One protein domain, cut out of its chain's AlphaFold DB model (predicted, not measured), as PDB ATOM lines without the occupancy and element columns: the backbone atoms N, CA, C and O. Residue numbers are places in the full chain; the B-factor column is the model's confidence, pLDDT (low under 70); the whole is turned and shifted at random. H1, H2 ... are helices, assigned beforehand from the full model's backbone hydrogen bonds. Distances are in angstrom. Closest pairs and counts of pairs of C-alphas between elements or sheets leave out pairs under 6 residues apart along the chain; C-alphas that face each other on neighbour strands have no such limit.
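What this domain is: This is residues 3 to 106 of the 112 residues of the protein "Hypothetical protein" of Emiliania huxleyi (UniProt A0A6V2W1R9). One long helix, H6, sticks out as a straight arm from a small compact head, in which the helices H1 to H5 and the unnamed residues 3 to 15 are gathered. In the head H1 is met by H2, H3 and H4, and H5 packs on H2 and leads out to the arm. The printed part has 104 residues with six named helices, in the order H1, H2, H3, H4, H5, H6, and no named strand; the class is all helix. The whole is extended, with a radius of gyration of the C-alphas of 22.4 A, and the C-alphas span 76 by 27 by 24 A, the arm making the length.

Where its parts are: Find C-alpha 75 at (182.201, 190.955, 242.109); from there H6, residues 75 to 104, runs 43.8 A to C-alpha 104 at (167.975, 216.837, 274.477). Just before it look for H5, residues 58 to 73, 22.9 A long. H4 is residues 50 to 53, 5.1 A, and H3 is residues 43 to 47, 8.1 A. H2 holds residues 32 to 41 over 14.5 A. H1, residues 16 to 30, begins at C-alpha 16 at (167.018, 184.553, 217.154) and is 20.8 A long.

How they stand to each other: Begin at H6, which touches no helix; H5 and H6 meet only through their link. Going inward, H5 touches H2 with residues 62 to 69 alone, the closest C-alphas being those of Lys 41 and Glu 69, 5.6 A apart. These two run the same way at a steep tilt of 36 degrees, only just past shallow. H2 touches H1, whose residues 23 to 27 alone take part, closest at the C-alphas of Asn 27 and Ala 35, 5.7 A; they run opposite ways at a steep tilt of 63 degrees. H1 touches H3 with residues 18 to 23 alone, closest at the C-alphas of Ile 19 and Leu 46, 5.2 A. H1 also touches H4, where the C-alphas of Thr 22 and Pro 50 are closest at 4.7 A. H3 and H5 are near each other, while H4 and H6 are apart. Look at the backbone: every O i to N i+4 pair is within hydrogen-bond range in H1, H2, H5 and H6. In H3 0 of 1 is, beside 2 of 2 O i to N i+3 pairs, and H4 is too short for an O i to N i+4 pair.

The domain as a whole: The C-alphas farthest apart are those of Lys 28 and Ala 106, at 75.9 A. Residues 73 to 106, of which 75 to 104 belong to H6, stand free; the other 70 residues span 29 by 27 by 20 A. The printed part has no cut, and the five links between helices are tight. Mean pLDDT of the printed part is 83.1; it is under 70 at residue 3 and residues 101 to 106.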
ATOM      1  N   SER A   3     173.740 182.657 233.194       67.12
ATOM      2  CA  SER A   3     173.852 183.437 234.433       67.12
ATOM      3  C   SER A   3     174.553 184.789 234.259       67.12
ATOM      4  O   SER A   3     174.383 185.657 235.110       67.12
ATOM      5  N   LYS A   4     175.334 184.971 233.183       70.38
ATOM      6  CA  LYS A   4     176.053 186.223 232.908       70.38
ATOM      7  C   LYS A   4     175.153 187.260 232.240       70.38
ATOM      8  O   LYS A   4     175.292 188.451 232.489       70.38
ATOM      9  N   ASN A   5     174.238 186.816 231.375       76.50
ATOM     10  CA  ASN A   5     173.258 187.696 230.749       76.50
ATOM     11  C   ASN A   5     172.020 186.909 230.283       76.50
ATOM     12  O   ASN A   5     172.016 186.292 229.217       76.50
ATOM     13  N   THR A   6     170.952 186.950 231.078       82.94
ATOM     14  CA  THR A   6     169.665 186.312 230.763       82.94
ATOM     15  C   THR A   6     168.920 187.005 229.626       82.94
ATOM     16  O   THR A   6     168.140 186.353 228.933       82.94
ATOM     17  N   ALA A   7     169.195 188.287 229.355       82.00
ATOM     18  CA  ALA A   7     168.560 189.017 228.257       82.00
ATOM     19  C   ALA A   7     168.888 188.420 226.880       82.00
ATOM     20  O   ALA A   7     168.152 188.645 225.927       82.00
ATOM     21  N   VAL A   8     169.943 187.602 226.776       83.19
ATOM     22  CA  VAL A   8     170.287 186.880 225.544       83.19
ATOM     23  C   VAL A   8     169.192 185.893 225.130       83.19
ATOM     24  O   VAL A   8     168.953 185.746 223.937       83.19
ATOM     25  N   ILE A   9     168.523 185.233 226.082       83.19
ATOM     26  CA  ILE A   9     167.498 184.215 225.786       83.19
ATOM     27  C   ILE A   9     166.065 184.694 225.986       83.19
ATOM     28  O   ILE A   9     165.140 184.025 225.534       83.19
ATOM     29  N   LEU A  10     165.870 185.814 226.682       86.25
ATOM     30  CA  LEU A  10     164.536 186.330 226.949       86.25
ATOM     31  C   LEU A  10     163.914 186.848 225.643       86.25
ATOM     32  O   LEU A  10     164.424 187.823 225.086       86.25
ATOM     33  N   PRO A  11     162.798 186.257 225.168       82.56
ATOM     34  CA  PRO A  11     162.201 186.623 223.879       82.56
ATOM     35  C   PRO A  11     161.709 188.073 223.823       82.56
ATOM     36  O   PRO A  11     161.573 188.650 222.749       82.56
ATOM     37  N   THR A  12     161.434 188.668 224.986       84.94
ATOM     38  CA  THR A  12     161.026 190.070 225.126       84.94
ATOM     39  C   THR A  12     162.181 191.052 224.925       84.94
ATOM     40  O   THR A  12     161.938 192.210 224.603       84.94
ATOM     41  N   LEU A  13     163.430 190.610 225.110       82.12
ATOM     42  CA  LEU A  13     164.628 191.457 225.068       82.12
ATOM     43  C   LEU A  13     165.545 191.136 223.881       82.12
ATOM     44  O   LEU A  13     166.339 191.984 223.467       82.12
ATOM     45  N   ASN A  14     165.437 189.937 223.306       86.69
ATOM     46  CA  ASN A  14     166.242 189.521 222.165       86.69
ATOM     47  C   ASN A  14     165.471 188.601 221.208       86.69
ATOM     48  O   ASN A  14     164.427 188.054 221.542       86.69
ATOM     49  N   SER A  15     165.992 188.425 219.993       87.06
ATOM     50  CA  SER A  15     165.399 187.541 218.985       87.06
ATOM     51  C   SER A  15     166.456 186.656 218.319       87.06
ATOM     52  O   SER A  15     167.596 187.096 218.136       87.06
ATOM     53  N   PRO A  16     166.090 185.443 217.855       86.88
ATOM     54  CA  PRO A  16     167.018 184.553 217.154       86.88
ATOM     55  C   PRO A  16     167.674 185.203 215.930       86.88
ATOM     56  O   PRO A  16     168.850 184.967 215.648       86.88
ATOM     57  N   ARG A  17     166.933 186.063 215.218       88.00
ATOM     58  CA  ARG A  17     167.445 186.811 214.063       88.00
ATOM     59  C   ARG A  17     168.568 187.765 214.468       88.00
ATOM     60  O   ARG A  17     169.598 187.785 213.800       88.00
ATOM     61  N   LYS A  18     168.381 188.515 215.559       87.12
ATOM     62  CA  LYS A  18     169.390 189.448 216.074       87.12
ATOM     63  C   LYS A  18     170.632 188.689 216.544       87.12
ATOM     64  O   LYS A  18     171.719 188.977 216.067       87.12
ATOM     65  N   ILE A  19     170.457 187.647 217.360       88.75
ATOM     66  CA  ILE A  19     171.560 186.811 217.864       88.75
ATOM     67  C   ILE A  19     172.399 186.251 216.709       88.75
ATOM     68  O   ILE A  19     173.623 186.365 216.710       88.75
ATOM     69  N   LYS A  20     171.743 185.675 215.692       89.50
ATOM     70  CA  LYS A  20     172.424 185.093 214.531       89.50
ATOM     71  C   LYS A  20     173.145 186.151 213.695       89.50
ATOM     72  O   LYS A  20     174.266 185.901 213.261       89.50
ATOM     73  N   GLY A  21     172.522 187.311 213.482       89.56
ATOM     74  CA  GLY A  21     173.125 188.429 212.753       89.56
ATOM     75  C   GLY A  21     174.371 188.962 213.455       89.56
ATOM     76  O   GLY A  21     175.436 189.045 212.848       89.56
ATOM     77  N   THR A  22     174.265 189.229 214.757       88.50
ATOM     78  CA  THR A  22     175.371 189.746 215.565       88.50
ATOM     79  C   THR A  22     176.509 188.728 215.668       88.50
ATOM     80  O   THR A  22     177.677 189.083 215.523       88.50
ATOM     81  N   TYR A  23     176.196 187.436 215.816       90.00
ATOM     82  CA  TYR A  23     177.211 186.380 215.811       90.00
ATOM     83  C   TYR A  23     177.914 186.226 214.454       90.00
ATOM     84  O   TYR A  23     179.133 186.059 214.399       90.00
ATOM     85  N   ALA A  24     177.170 186.304 213.346       91.19
ATOM     86  CA  ALA A  24     177.755 186.261 212.008       91.19
ATOM     87  C   ALA A  24     178.708 187.443 211.771       91.19
ATOM     88  O   ALA A  24     179.786 187.254 211.207       91.19
ATOM     89  N   LEU A  25     178.340 188.631 212.257       89.94
ATOM     90  CA  LEU A  25     179.181 189.821 212.202       89.94
ATOM     91  C   LEU A  25     180.488 189.639 212.983       89.94
ATOM     92  O   LEU A  25     181.568 189.859 212.441       89.94
ATOM     93  N   LEU A  26     180.395 189.186 214.235       89.44
ATOM     94  CA  LEU A  26     181.557 188.924 215.088       89.44
ATOM     95  C   LEU A  26     182.496 187.888 214.464       89.44
ATOM     96  O   LEU A  26     183.706 188.093 214.428       89.44
ATOM     97  N   ASN A  27     181.944 186.809 213.903       92.31
ATOM     98  CA  ASN A  27     182.733 185.800 213.198       92.31
ATOM     99  C   ASN A  27     183.444 186.361 211.964       92.31
ATOM    100  O   ASN A  27     184.562 185.940 211.676       92.31
ATOM    101  N   LYS A  28     182.806 187.279 211.230       90.31
ATOM    102  CA  LYS A  28     183.399 187.919 210.050       90.31
ATOM    103  C   LYS A  28     184.547 188.861 210.428       90.31
ATOM    104  O   LYS A  28     185.510 188.942 209.677       90.31
ATOM    105  N   ARG A  29     184.437 189.555 211.564       88.19
ATOM    106  CA  ARG A  29     185.413 190.560 212.022       88.19
ATOM    107  C   ARG A  29     186.590 189.949 212.783       88.19
ATOM    108  O   ARG A  29     187.735 190.176 212.427       88.19
ATOM    109  N   LEU A  30     186.300 189.130 213.792       87.25
ATOM    110  CA  LEU A  30     187.294 188.612 214.742       87.25
ATOM    111  C   LEU A  30     187.747 187.178 214.416       87.25
ATOM    112  O   LEU A  30     188.745 186.693 214.943       87.25
ATOM    113  N   GLY A  31     187.001 186.470 213.564       89.94
ATOM    114  CA  GLY A  31     187.182 185.041 213.324       89.94
ATOM    115  C   GLY A  31     186.501 184.165 214.383       89.94
ATOM    116  O   GLY A  31     186.232 184.582 215.510       89.94
ATOM    117  N   LYS A  32     186.218 182.903 214.024       88.81
ATOM    118  CA  LYS A  32     185.415 181.975 214.850       88.81
ATOM    119  C   LYS A  32     185.944 181.772 216.269       88.81
ATOM    120  O   LYS A  32     185.150 181.685 217.201       88.81
ATOM    121  N   LYS A  33     187.266 181.648 216.427       88.75
ATOM    122  CA  LYS A  33     187.884 181.354 217.725       88.75
ATOM    123  C   LYS A  33     187.778 182.552 218.670       88.75
ATOM    124  O   LYS A  33     187.215 182.417 219.747       88.75
ATOM    125  N   ALA A  34     188.211 183.730 218.222       85.50
ATOM    126  CA  ALA A  34     188.142 184.947 219.026       85.50
ATOM    127  C   ALA A  34     186.694 185.364 219.326       85.50
ATOM    128  O   ALA A  34     186.395 185.792 220.436       85.50
ATOM    129  N   ALA A  35     185.768 185.174 218.379       87.88
ATOM    130  CA  ALA A  35     184.348 185.408 218.625       87.88
ATOM    131  C   ALA A  35     183.782 184.462 219.700       87.88
ATOM    132  O   ALA A  35     183.006 184.896 220.546       87.88
ATOM    133  N   ALA A  36     184.170 183.182 219.702       87.75
ATOM    134  CA  ALA A  36     183.754 182.240 220.742       87.75
ATOM    135  C   ALA A  36     184.317 182.621 222.123       87.75
ATOM    136  O   ALA A  36     183.565 182.639 223.100       87.75
ATOM    137  N   ASP A  37     185.599 182.988 222.188       87.12
ATOM    138  CA  ASP A  37     186.250 183.432 223.425       87.12
ATOM    139  C   ASP A  37     185.594 184.711 223.973       87.12
ATOM    140  O   ASP A  37     185.283 184.801 225.163       87.12
ATOM    141  N   LEU A  38     185.272 185.668 223.099       88.06
ATOM    142  CA  LEU A  38     184.539 186.878 223.464       88.06
ATOM    143  C   LEU A  38     183.156 186.564 224.049       88.06
ATOM    144  O   LEU A  38     182.770 187.151 225.056       88.06
ATOM    145  N   LEU A  39     182.415 185.619 223.467       88.00
ATOM    146  CA  LEU A  39     181.093 185.243 223.973       88.00
ATOM    147  C   LEU A  39     181.146 184.517 225.323       88.00
ATOM    148  O   LEU A  39     180.203 184.626 226.110       88.00
ATOM    149  N   LEU A  40     182.228 183.791 225.611       87.25
ATOM    150  CA  LEU A  40     182.468 183.194 226.931       87.25
ATOM    151  C   LEU A  40     182.716 184.265 227.995       87.25
ATOM    152  O   LEU A  40     182.192 184.157 229.112       87.25
ATOM    153  N   LYS A  41     183.453 185.319 227.636       86.12
ATOM    154  CA  LYS A  41     183.710 186.468 228.509       86.12
ATOM    155  C   LYS A  41     182.452 187.310 228.715       86.12
ATOM    156  O   LYS A  41     182.013 187.470 229.854       86.12
ATOM    157  N   ASN A  42     181.831 187.763 227.625       85.88
ATOM    158  CA  ASN A  42     180.679 188.658 227.623       85.88
ATOM    159  C   ASN A  42     179.611 188.231 226.590       85.88
ATOM    160  O   ASN A  42     179.604 188.709 225.452       85.88
ATOM    161  N   PRO A  43     178.636 187.389 226.978       86.31
ATOM    162  CA  PRO A  43     177.545 186.997 226.085       86.31
ATOM    163  C   PRO A  43     176.553 188.139 225.805       86.31
ATOM    164  O   PRO A  43     175.743 188.031 224.885       86.31
ATOM    165  N   GLY A  44     176.614 189.246 226.559       85.00
ATOM    166  CA  GLY A  44     175.735 190.405 226.385       85.00
ATOM    167  C   GLY A  44     175.895 191.111 225.041       85.00
ATOM    168  O   GLY A  44     174.954 191.749 224.574       85.00
ATOM    169  N   VAL A  45     177.030 190.917 224.363       85.88
ATOM    170  CA  VAL A  45     177.263 191.442 223.011       85.88
ATOM    171  C   VAL A  45     176.214 190.924 222.014       85.88
ATOM    172  O   VAL A  45     175.871 191.626 221.072       85.88
ATOM    173  N   LEU A  46     175.615 189.749 222.246       87.44
ATOM    174  CA  LEU A  46     174.551 189.192 221.394       87.44
ATOM    175  C   LEU A  46     173.193 189.895 221.534       87.44
ATOM    176  O   LEU A  46     172.284 189.627 220.748       87.44
ATOM    177  N   VAL A  47     173.027 190.750 222.544       86.12
ATOM    178  CA  VAL A  47     171.829 191.588 222.719       86.12
ATOM    179  C   VAL A  47     171.945 192.878 221.899       86.12
ATOM    180  O   VAL A  47     170.928 193.466 221.510       86.12
ATOM    181  N   CYS A  48     173.172 193.289 221.568       83.19
ATOM    182  CA  CYS A  48     173.427 194.418 220.684       83.19
ATOM    183  C   CYS A  48     172.879 194.139 219.280       83.19
ATOM    184  O   CYS A  48     172.910 193.009 218.780       83.19
ATOM    185  N   SER A  49     172.363 195.185 218.634       81.88
ATOM    186  CA  SER A  49     171.966 195.098 217.234       81.88
ATOM    187  C   SER A  49     173.212 195.021 216.336       81.88
ATOM    188  O   SER A  49     174.212 195.682 216.638       81.88
ATOM    189  N   PRO A  50     173.178 194.245 215.237       83.44
ATOM    190  CA  PRO A  50     174.291 194.163 214.295       83.44
ATOM    191  C   PRO A  50     174.722 195.544 213.788       83.44
ATOM    192  O   PRO A  50     175.910 195.842 213.762       83.44
ATOM    193  N   GLU A  51     173.756 196.416 213.489       84.12
ATOM    194  CA  GLU A  51     173.987 197.766 212.963       84.12
ATOM    195  C   GLU A  51     174.648 198.694 213.994       84.12
ATOM    196  O   GLU A  51     175.348 199.643 213.642       84.12
ATOM    197  N   GLY A  52     174.407 198.450 215.286       81.00
ATOM    198  CA  GLY A  52     175.063 199.181 216.367       81.00
ATOM    199  C   GLY A  52     176.497 198.703 216.561       81.00
ATOM    200  O   GLY A  52     177.405 199.510 216.744       81.00
ATOM    201  N   LEU A  53     176.703 197.389 216.460       82.19
ATOM    202  CA  LEU A  53     178.008 196.765 216.630       82.19
ATOM    203  C   LEU A  53     178.953 197.050 215.451       82.19
ATOM    204  O   LEU A  53     180.155 197.185 215.654       82.19
ATOM    205  N   GLU A  54     178.429 197.214 214.234       84.50
ATOM    206  CA  GLU A  54     179.198 197.643 213.052       84.50
ATOM    207  C   GLU A  54     179.893 198.992 213.229       84.50
ATOM    208  O   GLU A  54     180.973 199.199 212.683       84.50
ATOM    209  N   LYS A  55     179.303 199.897 214.012       85.25
ATOM    210  CA  LYS A  55     179.853 201.238 214.247       85.25
ATOM    211  C   LYS A  55     180.973 201.255 215.286       85.25
ATOM    212  O   LYS A  55     181.643 202.273 215.421       85.25
ATOM    213  N   GLN A  56     181.150 200.173 216.041       83.69
ATOM    214  CA  GLN A  56     182.191 200.071 217.060       83.69
ATOM    215  C   GLN A  56     183.454 199.427 216.504       83.69
ATOM    216  O   GLN A  56     183.380 198.575 215.618       83.69
ATOM    217  N   SER A  57     184.609 199.814 217.045       86.44
ATOM    218  CA  SER A  57     185.892 199.198 216.708       86.44
ATOM    219  C   SER A  57     186.019 197.801 217.330       86.44
ATOM    220  O   SER A  57     185.371 197.492 218.332       86.44
ATOM    221  N   ASP A  58     186.848 196.943 216.731       86.00
ATOM    222  CA  ASP A  58     187.120 195.603 217.278       86.00
ATOM    223  C   ASP A  58     187.766 195.680 218.670       86.00
ATOM    224  O   ASP A  58     187.406 194.917 219.568       86.00
ATOM    225  N   ASP A  59     188.652 196.658 218.874       83.88
ATOM    226  CA  ASP A  59     189.323 196.905 220.150       83.88
ATOM    227  C   ASP A  59     188.341 197.288 221.260       83.88
ATOM    228  O   ASP A  59     188.477 196.811 222.387       83.88
ATOM    229  N   ASP A  60     187.336 198.118 220.970       83.44
ATOM    230  CA  ASP A  60     186.335 198.507 221.969       83.44
ATOM    231  C   ASP A  60     185.460 197.318 222.375       83.44
ATOM    232  O   ASP A  60     185.140 197.145 223.554       83.44
ATOM    233  N   ILE A  61     185.120 196.459 221.410       83.50
ATOM    234  CA  ILE A  61     184.351 195.233 221.636       83.50
ATOM    235  C   ILE A  61     185.137 194.264 222.538       83.50
ATOM    236  O   ILE A  61     184.576 193.699 223.481       83.50
ATOM    237  N   LEU A  62     186.443 194.105 222.294       85.62
ATOM    238  CA  LEU A  62     187.326 193.263 223.107       85.62
ATOM    239  C   LEU A  62     187.550 193.848 224.509       85.62
ATOM    240  O   LEU A  62     187.385 193.135 225.498       85.62
ATOM    241  N   LYS A  63     187.818 195.156 224.622       82.88
ATOM    242  CA  LYS A  63     187.955 195.847 225.917       82.88
ATOM    243  C   LYS A  63     186.690 195.741 226.759       82.88
ATOM    244  O   LYS A  63     186.771 195.528 227.967       82.88
ATOM    245  N   ALA A  64     185.515 195.857 226.141       81.25
ATOM    246  CA  ALA A  64     184.247 195.667 226.836       81.25
ATOM    247  C   ALA A  64     184.096 194.234 227.373       81.25
ATOM    248  O   ALA A  64     183.556 194.037 228.462       81.25
ATOM    249  N   ALA A  65     184.585 193.227 226.642       84.44
ATOM    250  CA  ALA A  65     184.587 191.846 227.114       84.44
ATOM    251  C   ALA A  65     185.533 191.641 228.314       84.44
ATOM    252  O   ALA A  65     185.126 191.034 229.306       84.44
ATOM    253  N   ASP A  66     186.742 192.206 228.262       85.62
ATOM    254  CA  ASP A  66     187.727 192.123 229.351       85.62
ATOM    255  C   ASP A  66     187.285 192.891 230.609       85.62
ATOM    256  O   ASP A  66     187.533 192.456 231.739       85.62
ATOM    257  N   LEU A  67     186.570 194.010 230.440       83.69
ATOM    258  CA  LEU A  67     185.972 194.748 231.549       83.69
ATOM    259  C   LEU A  67     184.899 193.914 232.259       83.69
ATOM    260  O   LEU A  67     184.901 193.833 233.486       83.69
ATOM    261  N   VAL A  68     183.998 193.272 231.506       82.56
ATOM    262  CA  VAL A  68     182.947 192.416 232.083       82.56
ATOM    263  C   VAL A  68     183.553 191.228 232.826       82.56
ATOM    264  O   VAL A  68     183.128 190.920 233.938       82.56
ATOM    265  N   GLU A  69     184.585 190.601 232.265       84.12
ATOM    266  CA  GLU A  69     185.316 189.527 232.938       84.12
ATOM    267  C   GLU A  69     185.979 190.011 234.238       84.12
ATOM    268  O   GLU A  69     185.870 189.360 235.281       84.12
ATOM    269  N   SER A  70     186.597 191.194 234.213       81.31
ATOM    270  CA  SER A  70     187.213 191.808 235.394       81.31
ATOM    271  C   SER A  70     186.182 192.152 236.471       81.31
ATOM    272  O   SER A  70     186.437 191.944 237.659       81.31
ATOM    273  N   LEU A  71     185.005 192.649 236.082       81.81
ATOM    274  CA  LEU A  71     183.908 192.942 237.005       81.81
ATOM    275  C   LEU A  71     183.345 191.669 237.637       81.81
ATOM    276  O   LEU A  71     183.094 191.653 238.839       81.81
ATOM    277  N   GLU A  72     183.184 190.590 236.872       80.81
ATOM    278  CA  GLU A  72     182.744 189.310 237.432       80.81
ATOM    279  C   GLU A  72     183.765 188.729 238.411       80.81
ATOM    280  O   GLU A  72     183.386 188.276 239.492       80.81
ATOM    281  N   LYS A  73     185.058 188.800 238.079       83.75
ATOM    282  CA  LYS A  73     186.137 188.319 238.951       83.75
ATOM    283  C   LYS A  73     186.212 189.099 240.267       83.75
ATOM    284  O   LYS A  73     186.463 188.512 241.315       83.75
ATOM    285  N   ASN A  74     185.954 190.406 240.220       83.69
ATOM    286  CA  ASN A  74     185.992 191.288 241.388       83.69
ATOM    287  C   ASN A  74     184.618 191.508 242.038       83.69
ATOM    288  O   ASN A  74     184.512 192.273 242.993       83.69
ATOM    289  N   LYS A  75     183.564 190.828 241.578       79.94
ATOM    290  CA  LYS A  75     182.201 190.955 242.109       79.94
ATOM    291  C   LYS A  75     182.101 190.849 243.641       79.94
ATOM    292  O   LYS A  75     181.422 191.697 244.221       79.94
ATOM    293  N   PRO A  76     182.760 189.893 244.334       81.50
ATOM    294  CA  PRO A  76     182.718 189.852 245.799       81.50
ATOM    295  C   PRO A  76     183.395 191.068 246.444       81.50
ATOM    296  O   PRO A  76     182.910 191.564 247.455       81.50
ATOM    297  N   LEU A  77     184.465 191.591 245.837       83.56
ATOM    298  CA  LEU A  77     185.169 192.776 246.323       83.56
ATOM    299  C   LEU A  77     184.323 194.044 246.139       83.56
ATOM    300  O   LEU A  77     184.192 194.828 247.072       83.56
ATOM    301  N   ILE A  78     183.709 194.223 244.965       80.31
ATOM    302  CA  ILE A  78     182.842 195.372 244.657       80.31
ATOM    303  C   ILE A  78     181.612 195.370 245.571       80.31
ATOM    304  O   ILE A  78     181.289 196.392 246.176       80.31
ATOM    305  N   ASN A  79     180.953 194.218 245.722       79.31
ATOM    306  CA  ASN A  79     179.809 194.090 246.622       79.31
ATOM    307  C   ASN A  79     180.212 194.310 248.086       79.31
ATOM    308  O   ASN A  79     179.480 194.964 248.824       79.31
ATOM    309  N   GLY A  80     181.382 193.809 248.496       80.06
ATOM    310  CA  GLY A  80     181.934 194.051 249.827       80.06
ATOM    311  C   GLY A  80     182.201 195.535 250.081       80.06
ATOM    312  O   GLY A  80     181.775 196.066 251.101       80.06
ATOM    313  N   ALA A  81     182.826 196.232 249.130       81.25
ATOM    314  CA  ALA A  81     183.085 197.666 249.224       81.25
ATOM    315  C   ALA A  81     181.786 198.480 249.328       81.25
ATOM    316  O   ALA A  81     181.668 199.340 250.197       81.25
ATOM    317  N   LEU A  82     180.781 198.168 248.500       84.06
ATOM    318  CA  LEU A  82     179.464 198.810 248.570       84.06
ATOM    319  C   LEU A  82     178.778 198.576 249.919       84.06
ATOM    320  O   LEU A  82     178.198 199.502 250.483       84.06
ATOM    321  N   PHE A  83     178.872 197.360 250.460       86.19
ATOM    322  CA  PHE A  83     178.300 197.032 251.762       86.19
ATOM    323  C   PHE A  83     178.982 197.800 252.902       86.19
ATOM    324  O   PHE A  83     178.303 198.334 253.775       86.19
ATOM    325  N   VAL A  84     180.312 197.927 252.868       86.12
ATOM    326  CA  VAL A  84     181.075 198.716 253.851       86.12
ATOM    327  C   VAL A  84     180.701 200.197 253.786       86.12
ATOM    328  O   VAL A  84     180.482 200.814 254.827       86.12
ATOM    329  N   VAL A  85     180.574 200.767 252.585       86.75
ATOM    330  CA  VAL A  85     180.127 202.160 252.413       86.75
ATOM    331  C   VAL A  85     178.722 202.350 252.980       86.75
ATOM    332  O   VAL A  85     178.487 203.303 253.723       86.75
ATOM    333  N   LEU A  86     177.801 201.427 252.690       89.12
ATOM    334  CA  LEU A  86     176.443 201.474 253.224       89.12
ATOM    335  C   LEU A  86     176.439 201.415 254.758       89.12
ATOM    336  O   LEU A  86     175.772 202.228 255.393       89.12
ATOM    337  N   LEU A  87     177.218 200.509 255.357       88.38
ATOM    338  CA  LEU A  87     177.371 200.430 256.810       88.38
ATOM    339  C   LEU A  87     177.934 201.725 257.399       88.38
ATOM    340  O   LEU A  87     177.433 202.184 258.420       88.38
ATOM    341  N   GLY A  88     178.926 202.339 256.751       87.06
ATOM    342  CA  GLY A  88     179.483 203.624 257.174       87.06
ATOM    343  C   GLY A  88     178.442 204.745 257.171       87.06
ATOM    344  O   GLY A  88     178.351 205.504 258.134       87.06
ATOM    345  N   VAL A  89     177.604 204.812 256.131       89.50
ATOM    346  CA  VAL A  89     176.498 205.779 256.049       89.50
ATOM    347  C   VAL A  89     175.477 205.522 257.158       89.50
ATOM    348  O   VAL A  89     175.142 206.444 257.898       89.50
ATOM    349  N   VAL A  90     175.023 204.279 257.333       88.25
ATOM    350  CA  VAL A  90     174.059 203.919 258.387       88.25
ATOM    351  C   VAL A  90     174.622 204.220 259.779       88.25
ATOM    352  O   VAL A  90     173.916 204.789 260.610       88.25
ATOM    353  N   ALA A  91     175.897 203.916 260.029       87.44
ATOM    354  CA  ALA A  91     176.567 204.218 261.290       87.44
ATOM    355  C   ALA A  91     176.677 205.730 261.537       87.44
ATOM    356  O   ALA A  91     176.414 206.183 262.648       87.44
ATOM    357  N   ALA A  92     177.003 206.525 260.514       84.56
ATOM    358  CA  ALA A  92     177.053 207.981 260.621       84.56
ATOM    359  C   ALA A  92     175.672 208.589 260.927       84.56
ATOM    360  O   ALA A  92     175.565 209.475 261.778       84.56
ATOM    361  N   PHE A  93     174.609 208.088 260.288       82.94
ATOM    362  CA  PHE A  93     173.233 208.487 260.598       82.94
ATOM    363  C   PHE A  93     172.821 208.066 262.013       82.94
ATOM    364  O   PHE A  93     172.297 208.889 262.759       82.94
ATOM    365  N   GLY A  94     173.112 206.828 262.418       84.56
ATOM    366  CA  GLY A  94     172.846 206.342 263.774       84.56
ATOM    367  C   GLY A  94     173.575 207.161 264.841       84.56
ATOM    368  O   GLY A  94     172.968 207.562 265.830       84.56
ATOM    369  N   TYR A  95     174.845 207.499 264.605       85.00
ATOM    370  CA  TYR A  95     175.625 208.372 265.481       85.00
ATOM    371  C   TYR A  95     175.014 209.775 265.582       85.00
ATOM    372  O   TYR A  95     174.891 210.319 266.679       85.00
ATOM    373  N   ARG A  96     174.574 210.364 264.463       81.12
ATOM    374  CA  ARG A  96     173.886 211.665 264.474       81.12
ATOM    375  C   ARG A  96     172.572 211.628 265.251       81.12
ATOM    376  O   ARG A  96     172.330 212.529 266.042       81.12
ATOM    377  N   ILE A  97     171.761 210.587 265.081       84.06
ATOM    378  CA  ILE A  97     170.504 210.430 265.828       84.06
ATOM    379  C   ILE A  97     170.789 210.274 267.328       84.06
ATOM    380  O   ILE A  97     170.190 210.973 268.139       84.06
ATOM    381  N   ALA A  98     171.745 209.420 267.704       80.81
ATOM    382  CA  ALA A  98     172.102 209.192 269.103       80.81
ATOM    383  C   ALA A  98     172.677 210.446 269.781       80.81
ATOM    384  O   ALA A  98     172.378 210.715 270.943       80.81
ATOM    385  N   THR A  99     173.485 211.231 269.064       81.31
ATOM    386  CA  THR A  99     174.071 212.473 269.596       81.31
ATOM    387  C   THR A  99     173.047 213.595 269.746       81.31
ATOM    388  O   THR A  99     173.117 214.322 270.730       81.31
ATOM    389  N   VAL A 100     172.068 213.713 268.842       75.62
ATOM    390  CA  VAL A 100     170.950 214.664 268.997       75.62
ATOM    391  C   VAL A 100     170.041 214.252 270.159       75.62
ATOM    392  O   VAL A 100     169.765 215.076 271.025       75.62
ATOM    393  N   ALA A 101     169.677 212.970 270.252       66.75
ATOM    394  CA  ALA A 101     168.847 212.456 271.344       66.75
ATOM    395  C   ALA A 101     169.520 212.583 272.726       66.75
ATOM    396  O   ALA A 101     168.857 212.838 273.726       66.75
ATOM    397  N   SER A 102     170.849 212.442 272.791       61.47
ATOM    398  CA  SER A 102     171.621 212.654 274.028       61.47
ATOM    399  C   SER A 102     171.821 214.139 274.365       61.47
ATOM    400  O   SER A 102     172.140 214.473 275.501       61.47
ATOM    401  N   GLY A 103     171.665 215.037 273.387       57.62
ATOM    402  CA  GLY A 103     171.715 216.485 273.600       57.62
ATOM    403  C   GLY A 103     170.426 217.042 274.209       57.62
ATOM    404  O   GLY A 103     170.493 217.971 275.010       57.62
ATOM    405  N   GLU A 104     169.270 216.452 273.891       51.28
ATOM    406  CA  GLU A 104     167.975 216.837 274.477       51.28
ATOM    407  C   GLU A 104     167.861 216.449 275.959       51.28
ATOM    408  O   GLU A 104     167.290 217.199 276.745       51.28
ATOM    409  N   THR A 105     168.468 215.339 276.390       51.38
ATOM    410  CA  THR A 105     168.425 214.907 277.800       51.38
ATOM    411  C   THR A 105     169.345 215.707 278.727       51.38
ATOM    412  O   THR A 105     169.142 215.695 279.939       51.38
ATOM    413  N   ALA A 106     170.337 216.426 278.192       49.41
ATOM    414  CA  ALA A 106     171.267 217.237 278.984       49.41
ATOM    415  C   ALA A 106     170.755 218.662 279.284       49.41
ATOM    416  O   ALA A 106     171.302 219.328 280.161       49.41
TER     417      ALA A 106